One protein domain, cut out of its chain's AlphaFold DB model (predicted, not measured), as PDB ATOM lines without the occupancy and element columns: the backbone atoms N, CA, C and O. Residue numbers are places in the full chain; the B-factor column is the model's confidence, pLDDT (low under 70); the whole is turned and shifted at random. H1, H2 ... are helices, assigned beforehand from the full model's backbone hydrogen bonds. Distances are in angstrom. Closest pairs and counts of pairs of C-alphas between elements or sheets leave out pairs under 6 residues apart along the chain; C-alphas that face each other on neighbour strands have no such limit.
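AT A GLANCE: This is residues 6 to 95 of the 95 residues of an uncharacterized protein of Flavobacterium sp. LB3P56 (UniProt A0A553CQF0). Two small groups of helices stand at the two ends of the domain, with the short helix H2 between them near the middle: H1 and H3 run side by side in one group, and H4 and H5 meet in a V in the other. A long stretch without a named element, residues 14 to 33, leads from H1 to H2, and a second, residues 62 to 73, leads from H3 across to H4. The printed part has 90 residues, with five named helices in the order H1, H2, H3, H4, H5 and no named strand; the class is all helix, and 46 of the 90 residues are in named helices. The whole is compact, with a radius of gyration of the C-alphas of 13.6 A and spans of 40 by 32 by 21 A.

IN THESE COORDINATES: H1 is residues 6 to 13, 10.6 A from first to last C-alpha, and begins with C-alpha 6 at (-22.454, 14.559, 35.690). H2 is residues 34 to 40. H3, the longest helix with 14 residues, is residues 48 to 61 and measures 20.1 A, from C-alpha 48 at (-17.159, 16.005, 42.458). H4 is residues 74 to 83, 14.3 A long. H5 is residues 88 to 94 and ends with C-alpha 94 at (-2.681, 20.060, 37.585).

HOW THE PARTS SIT: H1 and H3 touch and run the same way at a shallow tilt of 19 degrees; their closest C-alphas are those of Leu 9 and Val 56, 5.6 A apart. H2 and H3 are close but not clearly touching, with the closest C-alphas, those of Leu 38 and Lys 53, 7.6 A apart. They run opposite ways at a shallow tilt of 34.5 degrees, only just short of steep. H2 and H4 only just touch, with 3 pairs of C-alphas within 8 A, the closest those of Cys 40 and Thr 76 at 5.6 A. They run the same way at a steep tilt of 38 degrees. H4 and H5 touch and run opposite ways at a steep tilt of 65 degrees; their closest C-alphas are those of Lys 81 and Trp 88, 5.2 A apart. Of these three pairs that touch, 1 is at a shallow tilt, and the helix packing is mostly crossed, but only just. Among the pairs that are apart are H1 and H2, H1 and H4, and H3 and H5. In H1, H2, H3, H4 and H5 every O i to N i+4 pair is within hydrogen-bond range.

THE WHOLE: The two C-alphas farthest apart are those of Gly 15 and Asp 86, at 40.7 A. The printed part has no cut and ends at residue 95, the chain's last residue. The links H1 to H2 and H3 to H4 are long, H2 to H3 is short, and H4 to H5 is tight. The mean pLDDT of the printed part is 89.2, and residues 23 to 31 are under 70.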
ATOM      1  N   ASP A   6     -21.695  15.795  35.513       94.56
ATOM      2  CA  ASP A   6     -22.454  14.559  35.690       94.56
ATOM      3  C   ASP A   6     -23.458  14.328  34.548       94.56
ATOM      4  O   ASP A   6     -23.533  13.229  33.999       94.56
ATOM      5  N   VAL A   7     -24.175  15.375  34.126       93.88
ATOM      6  CA  VAL A   7     -25.098  15.307  32.983       93.88
ATOM      7  C   VAL A   7     -24.327  15.135  31.675       93.88
ATOM      8  O   VAL A   7     -24.707  14.306  30.849       93.88
ATOM      9  N   ALA A   8     -23.225  15.869  31.490       92.75
ATOM     10  CA  ALA A   8     -22.364  15.714  30.317       92.75
ATOM     11  C   ALA A   8     -21.820  14.279  30.197       92.75
ATOM     12  O   ALA A   8     -21.873  13.683  29.120       92.75
ATOM     13  N   LEU A   9     -21.371  13.699  31.316       95.69
ATOM     14  CA  LEU A   9     -20.946  12.305  31.391       95.69
ATOM     15  C   LEU A   9     -22.090  11.348  31.047       95.69
ATOM     16  O   LEU A   9     -21.918  10.466  30.211       95.69
ATOM     17  N   TYR A  10     -23.270  11.545  31.633       96.19
ATOM     18  CA  TYR A  10     -24.426  10.710  31.322       96.19
ATOM     19  C   TYR A  10     -24.756  10.734  29.822       96.19
ATOM     20  O   TYR A  10     -24.956   9.688  29.208       96.19
ATOM     21  N   LEU A  11     -24.780  11.915  29.203       94.25
ATOM     22  CA  LEU A  11     -25.097  12.064  27.783       94.25
ATOM     23  C   LEU A  11     -24.055  11.389  26.886       94.25
ATOM     24  O   LEU A  11     -24.431  10.673  25.954       94.25
ATOM     25  N   ILE A  12     -22.763  11.575  27.166       94.06
ATOM     26  CA  ILE A  12     -21.707  10.981  26.339       94.06
ATOM     27  C   ILE A  12     -21.697   9.450  26.452       94.06
ATOM     28  O   ILE A  12     -21.561   8.757  25.445       94.06
ATOM     29  N   GLU A  13     -21.972   8.907  27.643       94.38
ATOM     30  CA  GLU A  13     -22.147   7.466  27.859       94.38
ATOM     31  C   GLU A  13     -23.376   6.900  27.129       94.38
ATOM     32  O   GLU A  13     -23.380   5.735  26.729       94.38
ATOM     33  N   LYS A  14     -24.415   7.718  26.911       96.69
ATOM     34  CA  LYS A  14     -25.603   7.355  26.117       96.69
ATOM     35  C   LYS A  14     -25.432   7.548  24.608       96.69
ATOM     36  O   LYS A  14     -26.380   7.299  23.868       96.69
ATOM     37  N   GLY A  15     -24.240   7.919  24.147       93.12
ATOM     38  CA  GLY A  15     -23.937   8.047  22.723       93.12
ATOM     39  C   GLY A  15     -24.240   9.426  22.144       93.12
ATOM     40  O   GLY A  15     -24.470   9.533  20.941       93.12
ATOM     41  N   ALA A  16     -24.241  10.475  22.974       92.31
ATOM     42  CA  ALA A  16     -24.210  11.839  22.464       92.31
ATOM     43  C   ALA A  16     -23.014  12.030  21.514       92.31
ATOM     44  O   ALA A  16     -21.900  11.568  21.774       92.31
ATOM     45  N   ASP A  17     -23.270  12.708  20.400       90.81
ATOM     46  CA  ASP A  17     -22.299  12.893  19.329       90.81
ATOM     47  C   ASP A  17     -21.359  14.061  19.647       90.81
ATOM     48  O   ASP A  17     -21.676  15.223  19.406       90.81
ATOM     49  N   TYR A  18     -20.192  13.733  20.198       89.44
ATOM     50  CA  TYR A  18     -19.138  14.682  20.565       89.44
ATOM     51  C   TYR A  18     -18.285  15.159  19.373       89.44
ATOM     52  O   TYR A  18     -17.327  15.903  19.577       89.44
ATOM     53  N   THR A  19     -18.587  14.715  18.144       85.56
ATOM     54  CA  THR A  19     -17.890  15.155  16.919       85.56
ATOM     55  C   THR A  19     -18.559  16.352  16.253       85.56
ATOM     56  O   THR A  19     -17.973  16.982  15.376       85.56
ATOM     57  N   LYS A  20     -19.785  16.673  16.672       83.25
ATOM     58  CA  LYS A  20     -20.529  17.830  16.184       83.25
ATOM     59  C   LYS A  20     -20.221  19.072  17.017       83.25
ATOM     60  O   LYS A  20     -19.858  18.938  18.188       83.25
ATOM     61  N   PRO A  21     -20.427  20.273  16.450       75.94
ATOM     62  CA  PRO A  21     -20.347  21.511  17.208       75.94
ATOM     63  C   PRO A  21     -21.266  21.443  18.428       75.94
ATOM     64  O   PRO A  21     -22.463  21.175  18.311       75.94
ATOM     65  N   ILE A  22     -20.686  21.652  19.607       74.94
ATOM     66  CA  ILE A  22     -21.425  21.610  20.876       74.94
ATOM     67  C   ILE A  22     -22.102  22.959  21.155       74.94
ATOM     68  O   ILE A  22     -23.130  23.007  21.832       74.94
ATOM     69  N   THR A  23     -21.569  24.055  20.611       66.75
ATOM     70  CA  THR A  23     -22.168  25.389  20.707       66.75
ATOM     71  C   THR A  23     -22.840  25.780  19.388       66.75
ATOM     72  O   THR A  23     -22.296  25.512  18.320       66.75
ATOM     73  N   PRO A  24     -24.006  26.455  19.429       57.25
ATOM     74  CA  PRO A  24     -24.645  26.993  18.224       57.25
ATOM     75  C   PRO A  24     -23.881  28.194  17.650       57.25
ATOM     76  O   PRO A  24     -24.164  28.644  16.542       57.25
ATOM     77  N   THR A  25     -22.953  28.752  18.429       58.47
ATOM     78  CA  THR A  25     -22.124  29.893  18.059       58.47
ATOM     79  C   THR A  25     -20.708  29.418  17.802       58.47
ATOM     80  O   THR A  25     -20.115  28.716  18.622       58.47
ATOM     81  N   VAL A  26     -20.194  29.839  16.660       60.94
ATOM     82  CA  VAL A  26     -18.806  29.697  16.262       60.94
ATOM     83  C   VAL A  26     -17.988  30.701  17.085       60.94
ATOM     84  O   VAL A  26     -18.317  31.890  17.086       60.94
ATOM     85  N   ILE A  27     -16.969  30.251  17.820       62.25
ATOM     86  CA  ILE A  27     -16.040  31.162  18.508       62.25
ATOM     87  C   ILE A  27     -14.944  31.491  17.494       62.25
ATOM     88  O   ILE A  27     -14.332  30.591  16.935       62.25
ATOM     89  N   GLU A  28     -14.759  32.779  17.190       59.97
ATOM     90  CA  GLU A  28     -13.734  33.269  16.247       59.97
ATOM     91  C   GLU A  28     -13.797  32.704  14.812       59.97
ATOM     92  O   GLU A  28     -12.839  32.813  14.055       59.97
ATOM     93  N   GLY A  29     -14.940  32.169  14.381       61.97
ATOM     94  CA  GLY A  29     -15.081  31.620  13.025       61.97
ATOM     95  C   GLY A  29     -14.731  30.131  12.894       61.97
ATOM     96  O   GLY A  29     -14.897  29.591  11.801       61.97
ATOM     97  N   GLU A  30     -14.367  29.453  13.991       64.50
ATOM     98  CA  GLU A  30     -14.127  28.008  14.030       64.50
ATOM     99  C   GLU A  30     -15.114  27.224  14.919       64.50
ATOM    100  O   GLU A  30     -15.598  27.698  15.956       64.50
ATOM    101  N   ASP A  31     -15.432  26.000  14.484       69.94
ATOM    102  CA  ASP A  31     -16.209  25.049  15.276       69.94
ATOM    103  C   ASP A  31     -15.441  24.692  16.550       69.94
ATOM    104  O   ASP A  31     -14.288  24.260  16.520       69.94
ATOM    105  N   VAL A  32     -16.103  24.844  17.691       78.56
ATOM    106  CA  VAL A  32     -15.473  24.614  18.985       78.56
ATOM    107  C   VAL A  32     -15.471  23.124  19.303       78.56
ATOM    108  O   VAL A  32     -16.528  22.497  19.428       78.56
ATOM    109  N   SER A  33     -14.278  22.555  19.475       87.44
ATOM    110  CA  SER A  33     -14.130  21.151  19.850       87.44
ATOM    111  C   SER A  33     -14.635  20.890  21.276       87.44
ATOM    112  O   SER A  33     -14.582  21.747  22.164       87.44
ATOM    113  N   VAL A  34     -15.073  19.656  21.538       90.81
ATOM    114  CA  VAL A  34     -15.414  19.216  22.901       90.81
ATOM    115  C   VAL A  34     -14.237  19.360  23.872       90.81
ATOM    116  O   VAL A  34     -14.441  19.687  25.039       90.81
ATOM    117  N   LEU A  35     -13.001  19.166  23.397       92.81
ATOM    118  CA  LEU A  35     -11.800  19.307  24.218       92.81
ATOM    119  C   LEU A  35     -11.583  20.762  24.631       92.81
ATOM    120  O   LEU A  35     -11.345  21.025  25.811       92.81
ATOM    121  N   TYR A  36     -11.752  21.701  23.699       90.81
ATOM    122  CA  TYR A  36     -11.674  23.128  23.988       90.81
ATOM    123  C   TYR A  36     -12.727  23.536  25.023       90.81
ATOM    124  O   TYR A  36     -12.410  24.203  26.008       90.81
ATOM    125  N   LEU A  37     -13.976  23.081  24.875       89.94
ATOM    126  CA  LEU A  37     -15.026  23.382  25.855       89.94
ATOM    127  C   LEU A  37     -14.712  22.813  27.237       89.94
ATOM    128  O   LEU A  37     -14.938  23.484  28.245       89.94
ATOM    129  N   LEU A  38     -14.148  21.606  27.305       92.81
ATOM    130  CA  LEU A  38     -13.666  21.040  28.563       92.81
ATOM    131  C   LEU A  38     -12.509  21.865  29.142       92.81
ATOM    132  O   LEU A  38     -12.410  21.987  30.361       92.81
ATOM    133  N   ARG A  39     -11.635  22.456  28.321       93.62
ATOM    134  CA  ARG A  39     -10.584  23.365  28.803       93.62
ATOM    135  C   ARG A  39     -11.168  24.671  29.349       93.62
ATOM    136  O   ARG A  39     -10.776  25.054  30.447       93.62
ATOM    137  N   CYS A  40     -12.160  25.257  28.679       90.25
ATOM    138  CA  CYS A  40     -12.900  26.439  29.143       90.25
ATOM    139  C   CYS A  40     -13.768  26.193  30.383       90.25
ATOM    140  O   CYS A  40     -14.066  27.124  31.128       90.25
ATOM    141  N   SER A  41     -14.187  24.946  30.612       89.75
ATOM    142  CA  SER A  41     -14.998  24.559  31.768       89.75
ATOM    143  C   SER A  41     -14.134  24.498  33.030       89.75
ATOM    144  O   SER A  41     -13.692  23.415  33.435       89.75
ATOM    145  N   MET A  42     -13.873  25.670  33.615       88.69
ATOM    146  CA  MET A  42     -13.213  25.815  34.912       88.69
ATOM    147  C   MET A  42     -14.058  25.157  35.987       88.69
ATOM    148  O   MET A  42     -15.152  25.616  36.269       88.69
ATOM    149  N   ILE A  43     -13.527  24.079  36.553       90.19
ATOM    150  CA  ILE A  43     -14.136  23.309  37.630       90.19
ATOM    151  C   ILE A  43     -13.067  23.162  38.709       90.19
ATOM    152  O   ILE A  43     -11.902  22.899  38.393       90.19
ATOM    153  N   ASP A  44     -13.453  23.354  39.967       89.38
ATOM    154  CA  ASP A  44     -12.568  23.171  41.118       89.38
ATOM    155  C   ASP A  44     -12.013  21.736  41.143       89.38
ATOM    156  O   ASP A  44     -12.794  20.781  41.116       89.38
ATOM    157  N   LEU A  45     -10.681  21.591  41.190       90.81
ATOM    158  CA  LEU A  45      -9.975  20.303  41.132       90.81
ATOM    159  C   LEU A  45     -10.427  19.309  42.213       90.81
ATOM    160  O   LEU A  45     -10.398  18.100  41.977       90.81
ATOM    161  N   ASP A  46     -10.853  19.802  43.376       90.81
ATOM    162  CA  ASP A  46     -11.251  18.967  44.510       90.81
ATOM    163  C   ASP A  46     -12.764  18.666  44.517       90.81
ATOM    164  O   ASP A  46     -13.262  17.913  45.362       90.81
ATOM    165  N   SER A  47     -13.518  19.198  43.549       92.25
ATOM    166  CA  SER A  47     -14.961  18.985  43.436       92.25
ATOM    167  C   SER A  47     -15.342  17.635  42.816       92.25
ATOM    168  O   SER A  47     -14.637  17.050  41.988       92.25
ATOM    169  N   GLU A  48     -16.548  17.157  43.141       94.56
ATOM    170  CA  GLU A  48     -17.159  16.005  42.458       94.56
ATOM    171  C   GLU A  48     -17.319  16.247  40.949       94.56
ATOM    172  O   GLU A  48     -17.147  15.331  40.145       94.56
ATOM    173  N   GLN A  49     -17.580  17.492  40.544       94.81
ATOM    174  CA  GLN A  49     -17.728  17.857  39.136       94.81
ATOM    175  C   GLN A  49     -16.422  17.667  38.359       94.81
ATOM    176  O   GLN A  49     -16.448  17.209  37.214       94.81
ATOM    177  N   TYR A  50     -15.266  17.900  38.989       94.62
ATOM    178  CA  TYR A  50     -13.979  17.643  38.347       94.62
ATOM    179  C   TYR A  50     -13.739  16.145  38.156       94.62
ATOM    180  O   TYR A  50     -13.253  15.717  37.108       94.62
ATOM    181  N   LYS A  51     -14.183  15.309  39.101       95.88
ATOM    182  CA  LYS A  51     -14.133  13.847  38.931       95.88
ATOM    183  C   LYS A  51     -14.970  13.396  37.735       95.88
ATOM    184  O   LYS A  51     -14.514  12.552  36.963       95.88
ATOM    185  N   TYR A  52     -16.163  13.961  37.538       96.81
ATOM    186  CA  TYR A  52     -16.960  13.686  36.337       96.81
ATOM    187  C   TYR A  52     -16.269  14.190  35.066       96.81
ATOM    188  O   TYR A  52     -16.241  13.467  34.071       96.81
ATOM    189  N   LYS A  53     -15.622  15.360  35.113       95.75
ATOM    190  CA  LYS A  53     -14.855  15.911  33.983       95.75
ATOM    191  C   LYS A  53     -13.762  14.949  33.548       95.75
ATOM    192  O   LYS A  53     -13.639  14.649  32.365       95.75
ATOM    193  N   MET A  54     -13.015  14.405  34.506       96.56
ATOM    194  CA  MET A  54     -11.954  13.439  34.228       96.56
ATOM    195  C   MET A  54     -12.490  12.120  33.658       96.56
ATOM    196  O   MET A  54     -11.833  11.512  32.816       96.56
ATOM    197  N   LYS A  55     -13.708  11.698  34.027       97.69
ATOM    198  CA  LYS A  55     -14.373  10.551  33.382       97.69
ATOM    199  C   LYS A  55     -14.737  10.843  31.924       97.69
ATOM    200  O   LYS A  55     -14.497   9.993  31.070       97.69
ATOM    201  N   VAL A  56     -15.243  12.043  31.623       96.69
ATOM    202  CA  VAL A  56     -15.498  12.481  30.237       96.69
ATOM    203  C   VAL A  56     -14.193  12.525  29.436       96.69
ATOM    204  O   VAL A  56     -14.129  11.984  28.336       96.69
ATOM    205  N   VAL A  57     -13.127  13.094  30.006       96.75
ATOM    206  CA  VAL A  57     -11.790  13.121  29.391       96.75
ATOM    207  C   VAL A  57     -11.284  11.707  29.100       96.75
ATOM    208  O   VAL A  57     -10.838  11.432  27.988       96.75
ATOM    209  N   ALA A  58     -11.398  10.783  30.058       97.81
ATOM    210  CA  ALA A  58     -10.989   9.394  29.867       97.81
ATOM    211  C   ALA A  58     -11.799   8.696  28.760       97.81
ATOM    212  O   ALA A  58     -11.224   7.980  27.936       97.81
ATOM    213  N   PHE A  59     -13.112   8.937  28.704       97.00
ATOM    214  CA  PHE A  59     -13.974   8.430  27.637       97.00
ATOM    215  C   PHE A  59     -13.514   8.928  26.260       97.00
ATOM    216  O   PHE A  59     -13.340   8.131  25.339       97.00
ATOM    217  N   LEU A  60     -13.269  10.234  26.125       95.62
ATOM    218  CA  LEU A  60     -12.815  10.858  24.880       95.62
ATOM    219  C   LEU A  60     -11.422  10.364  24.460       95.62
ATOM    220  O   LEU A  60     -11.202  10.056  23.286       95.62
ATOM    221  N   LYS A  61     -10.512  10.172  25.421       96.88
ATOM    222  CA  LYS A  61      -9.172   9.612  25.188       96.88
ATOM    223  C   LYS A  61      -9.227   8.203  24.612       96.88
ATOM    224  O   LYS A  61      -8.518   7.907  23.653       96.88
ATOM    225  N   ALA A  62     -10.134   7.359  25.107       96.38
ATOM    226  CA  ALA A  62     -10.375   6.025  24.550       96.38
ATOM    227  C   ALA A  62     -10.912   6.050  23.102       96.38
ATOM    228  O   ALA A  62     -10.870   5.034  22.408       96.38
ATOM    229  N   LYS A  63     -11.407   7.201  22.635       94.38
ATOM    230  CA  LYS A  63     -11.884   7.442  21.266       94.38
ATOM    231  C   LYS A  63     -10.874   8.191  20.389       94.38
ATOM    232  O   LYS A  63     -11.190   8.496  19.244       94.38
ATOM    233  N   GLY A  64      -9.670   8.455  20.901       95.12
ATOM    234  CA  GLY A  64      -8.584   9.112  20.170       95.12
ATOM    235  C   GLY A  64      -8.505  10.631  20.344       95.12
ATOM    236  O   GLY A  64      -7.685  11.258  19.682       95.12
ATOM    237  N   LEU A  65      -9.318  11.227  21.225       94.94
ATOM    238  CA  LEU A  65      -9.278  12.659  21.529       94.94
ATOM    239  C   LEU A  65      -8.437  12.913  22.789       94.94
ATOM    240  O   LEU A  65      -8.799  12.483  23.882       94.94
ATOM    241  N   ASP A  66      -7.311  13.608  22.644       95.12
ATOM    242  CA  ASP A  66      -6.303  13.759  23.700       95.12
ATOM    243  C   ASP A  66      -6.395  15.129  24.393       95.12
ATOM    244  O   ASP A  66      -5.809  16.111  23.940       95.12
ATOM    245  N   TYR A  67      -7.138  15.191  25.503       94.94
ATOM    246  CA  TYR A  67      -7.333  16.413  26.299       94.94
ATOM    247  C   TYR A  67      -6.019  17.049  26.770       94.94
ATOM    248  O   TYR A  67      -5.888  18.272  26.792       94.94
ATOM    249  N   ASP A  68      -5.028  16.224  27.110       93.00
ATOM    250  CA  ASP A  68      -3.747  16.684  27.654       93.00
ATOM    251  C   ASP A  68      -2.946  17.493  26.615       93.00
ATOM    252  O   ASP A  68      -2.114  18.319  26.983       93.00
ATOM    253  N   LYS A  69      -3.220  17.283  25.319       94.12
ATOM    254  CA  LYS A  69      -2.621  18.032  24.203       94.12
ATOM    255  C   LYS A  69      -3.402  19.277  23.806       94.12
ATOM    256  O   LYS A  69      -2.841  20.131  23.123       94.12
ATOM    257  N   GLU A  70      -4.668  19.375  24.200       92.62
ATOM    258  CA  GLU A  70      -5.476  20.564  23.944       92.62
ATOM    259  C   GLU A  70      -4.946  21.719  24.809       92.62
ATOM    260  O   GLU A  70      -4.902  21.577  26.039       92.62
ATOM    261  N   PRO A  71      -4.536  22.854  24.213       92.62
ATOM    262  CA  PRO A  71      -4.031  23.987  24.973       92.62
ATOM    263  C   PRO A  71      -5.117  24.560  25.888       92.62
ATOM    264  O   PRO A  71      -6.297  24.595  25.543       92.62
ATOM    265  N   ILE A  72      -4.720  25.044  27.066       92.94
ATOM    266  CA  ILE A  72      -5.630  25.773  27.954       92.94
ATOM    267  C   ILE A  72      -5.844  27.178  27.361       92.94
ATOM    268  O   ILE A  72      -4.860  27.906  27.206       92.94
ATOM    269  N   PRO A  73      -7.087  27.588  27.047       91.69
ATOM    270  CA  PRO A  73      -7.366  28.900  26.472       91.69
ATOM    271  C   PRO A  73      -6.948  30.037  27.401       91.69
ATOM    272  O   PRO A  73      -7.094  29.934  28.622       91.69
ATOM    273  N   GLU A  74      -6.486  31.148  26.826       91.62
ATOM    274  CA  GLU A  74      -5.961  32.293  27.583       91.62
ATOM    275  C   GLU A  74      -6.957  32.811  28.626       91.62
ATOM    276  O   GLU A  74      -6.592  32.962  29.790       91.62
ATOM    277  N   GLY A  75      -8.234  32.961  28.258       90.00
ATOM    278  CA  GLY A  75      -9.275  33.393  29.196       90.00
ATOM    279  C   GLY A  75      -9.477  32.432  30.376       90.00
ATOM    280  O   GLY A  75      -9.805  32.861  31.479       90.00
ATOM    281  N   THR A  76      -9.209  31.135  30.189       91.12
ATOM    282  CA  THR A  76      -9.249  30.150  31.284       91.12
ATOM    283  C   THR A  76      -8.047  30.335  32.213       91.12
ATOM    284  O   THR A  76      -8.197  30.322  33.434       91.12
ATOM    285  N   VAL A  77      -6.857  30.569  31.652       93.31
ATOM    286  CA  VAL A  77      -5.642  30.861  32.429       93.31
ATOM    287  C   VAL A  77      -5.788  32.170  33.209       93.31
ATOM    288  O   VAL A  77      -5.407  32.233  34.375       93.31
ATOM    289  N   GLU A  78      -6.343  33.215  32.596       93.44
ATOM    290  CA  GLU A  78      -6.619  34.491  33.263       93.44
ATOM    291  C   GLU A  78      -7.609  34.313  34.419       93.44
ATOM    292  O   GLU A  78      -7.378  34.811  35.522       93.44
ATOM    293  N   TYR A  79      -8.656  33.513  34.216       90.38
ATOM    294  CA  TYR A  79      -9.587  33.168  35.282       90.38
ATOM    295  C   TYR A  79      -8.901  32.422  36.442       90.38
ATOM    296  O   TYR A  79      -9.107  32.776  37.604       90.38
ATOM    297  N   MET A  80      -8.025  31.447  36.156       91.81
ATOM    298  CA  MET A  80      -7.230  30.759  37.187       91.81
ATOM    299  C   MET A  80      -6.317  31.718  37.955       91.81
ATOM    300  O   MET A  80      -6.236  31.621  39.176       91.81
ATOM    301  N   LYS A  81      -5.655  32.658  37.267       94.19
ATOM    302  CA  LYS A  81      -4.814  33.687  37.903       94.19
ATOM    303  C   LYS A  81      -5.607  34.536  38.894       94.19
ATOM    304  O   LYS A  81      -5.102  34.832  39.969       94.19
ATOM    305  N   ASN A  82      -6.840  34.897  38.548       92.81
ATOM    306  CA  ASN A  82      -7.698  35.711  39.409       92.81
ATOM    307  C   ASN A  82      -8.233  34.934  40.621       92.81
ATOM    308  O   ASN A  82      -8.350  35.500  41.704       92.81
ATOM    309  N   MET A  83      -8.544  33.645  40.454       89.94
ATOM    310  CA  MET A  83      -9.049  32.788  41.536       89.94
ATOM    311  C   MET A  83      -7.949  32.326  42.499       89.94
ATOM    312  O   MET A  83      -8.192  32.172  43.694       89.94
ATOM    313  N   TYR A  84      -6.743  32.109  41.976       90.12
ATOM    314  CA  TYR A  84      -5.631  31.459  42.665       90.12
ATOM    315  C   TYR A  84      -4.329  32.269  42.515       90.12
ATOM    316  O   TYR A  84      -3.327  31.742  42.031       90.12
ATOM    317  N   PRO A  85      -4.296  33.560  42.893       91.38
ATOM    318  CA  PRO A  85      -3.194  34.465  42.545       91.38
ATOM    319  C   PRO A  85      -1.822  34.001  43.050       91.38
ATOM    320  O   PRO A  85      -0.817  34.201  42.366       91.38
ATOM    321  N   ASP A  86      -1.780  33.322  44.196       94.56
ATOM    322  CA  ASP A  86      -0.533  32.888  44.828       94.56
ATOM    323  C   ASP A  86      -0.004  31.545  44.291       94.56
ATOM    324  O   ASP A  86       1.179  31.243  44.439       94.56
ATOM    325  N   ASN A  87      -0.855  30.721  43.663       93.00
ATOM    326  CA  ASN A  87      -0.507  29.356  43.242       93.00
ATOM    327  C   ASN A  87      -1.066  28.945  41.864       93.00
ATOM    328  O   ASN A  87      -1.013  27.765  41.506       93.00
ATOM    329  N   TRP A  88      -1.528  29.892  41.041       92.31
ATOM    330  CA  TRP A  88      -2.119  29.614  39.724       92.31
ATOM    331  C   TRP A  88      -1.192  28.809  38.809       92.31
ATOM    332  O   TRP A  88      -1.664  27.997  38.024       92.31
ATOM    333  N   GLN A  89       0.129  28.988  38.910       92.50
ATOM    334  CA  GLN A  89       1.101  28.240  38.105       92.50
ATOM    335  C   GLN A  89       1.097  26.744  38.433       92.50
ATOM    336  O   GLN A  89       1.264  25.911  37.544       92.50
ATOM    337  N   GLU A  90       0.939  26.399  39.710       92.50
ATOM    338  CA  GLU A  90       0.806  25.012  40.148       92.50
ATOM    339  C   GLU A  90      -0.577  24.469  39.791       92.50
ATOM    340  O   GLU A  90      -0.689  23.347  39.300       92.50
ATOM    341  N   TYR A  91      -1.613  25.297  39.944       90.75
ATOM    342  CA  TYR A  91      -2.980  24.951  39.567       90.75
ATOM    343  C   TYR A  91      -3.091  24.611  38.071       90.75
ATOM    344  O   TYR A  91      -3.599  23.550  37.723       90.75
ATOM    345  N   VAL A  92      -2.524  25.443  37.187       90.88
ATOM    346  CA  VAL A  92      -2.486  25.228  35.727       90.88
ATOM    347  C   VAL A  92      -1.809  23.905  35.362       90.88
ATOM    348  O   VAL A  92      -2.252  23.230  34.443       90.88
ATOM    349  N   LYS A  93      -0.748  23.503  36.073       90.44
ATOM    350  CA  LYS A  93      -0.050  22.230  35.806       90.44
ATOM    351  C   LYS A  93      -0.883  21.000  36.164       90.44
ATOM    352  O   LYS A  93      -0.624  19.926  35.631       90.44
ATOM    353  N   ARG A  94      -1.809  21.141  37.113       89.12
ATOM    354  CA  ARG A  94      -2.681  20.060  37.585       89.12
ATOM    355  C   ARG A  94      -4.001  19.976  36.815       89.12
ATOM    356  O   ARG A  94      -4.704  18.986  36.987       89.12
ATOM    357  N   TYR A  95      -4.340  21.003  36.038       88.00
ATOM    358  CA  TYR A  95      -5.633  21.163  35.374       88.00
ATOM    359  C   TYR A  95      -5.703  20.508  33.991       88.00
ATOM    360  O   TYR A  95      -6.711  19.806  33.753       88.00
TER     361      TYR A  95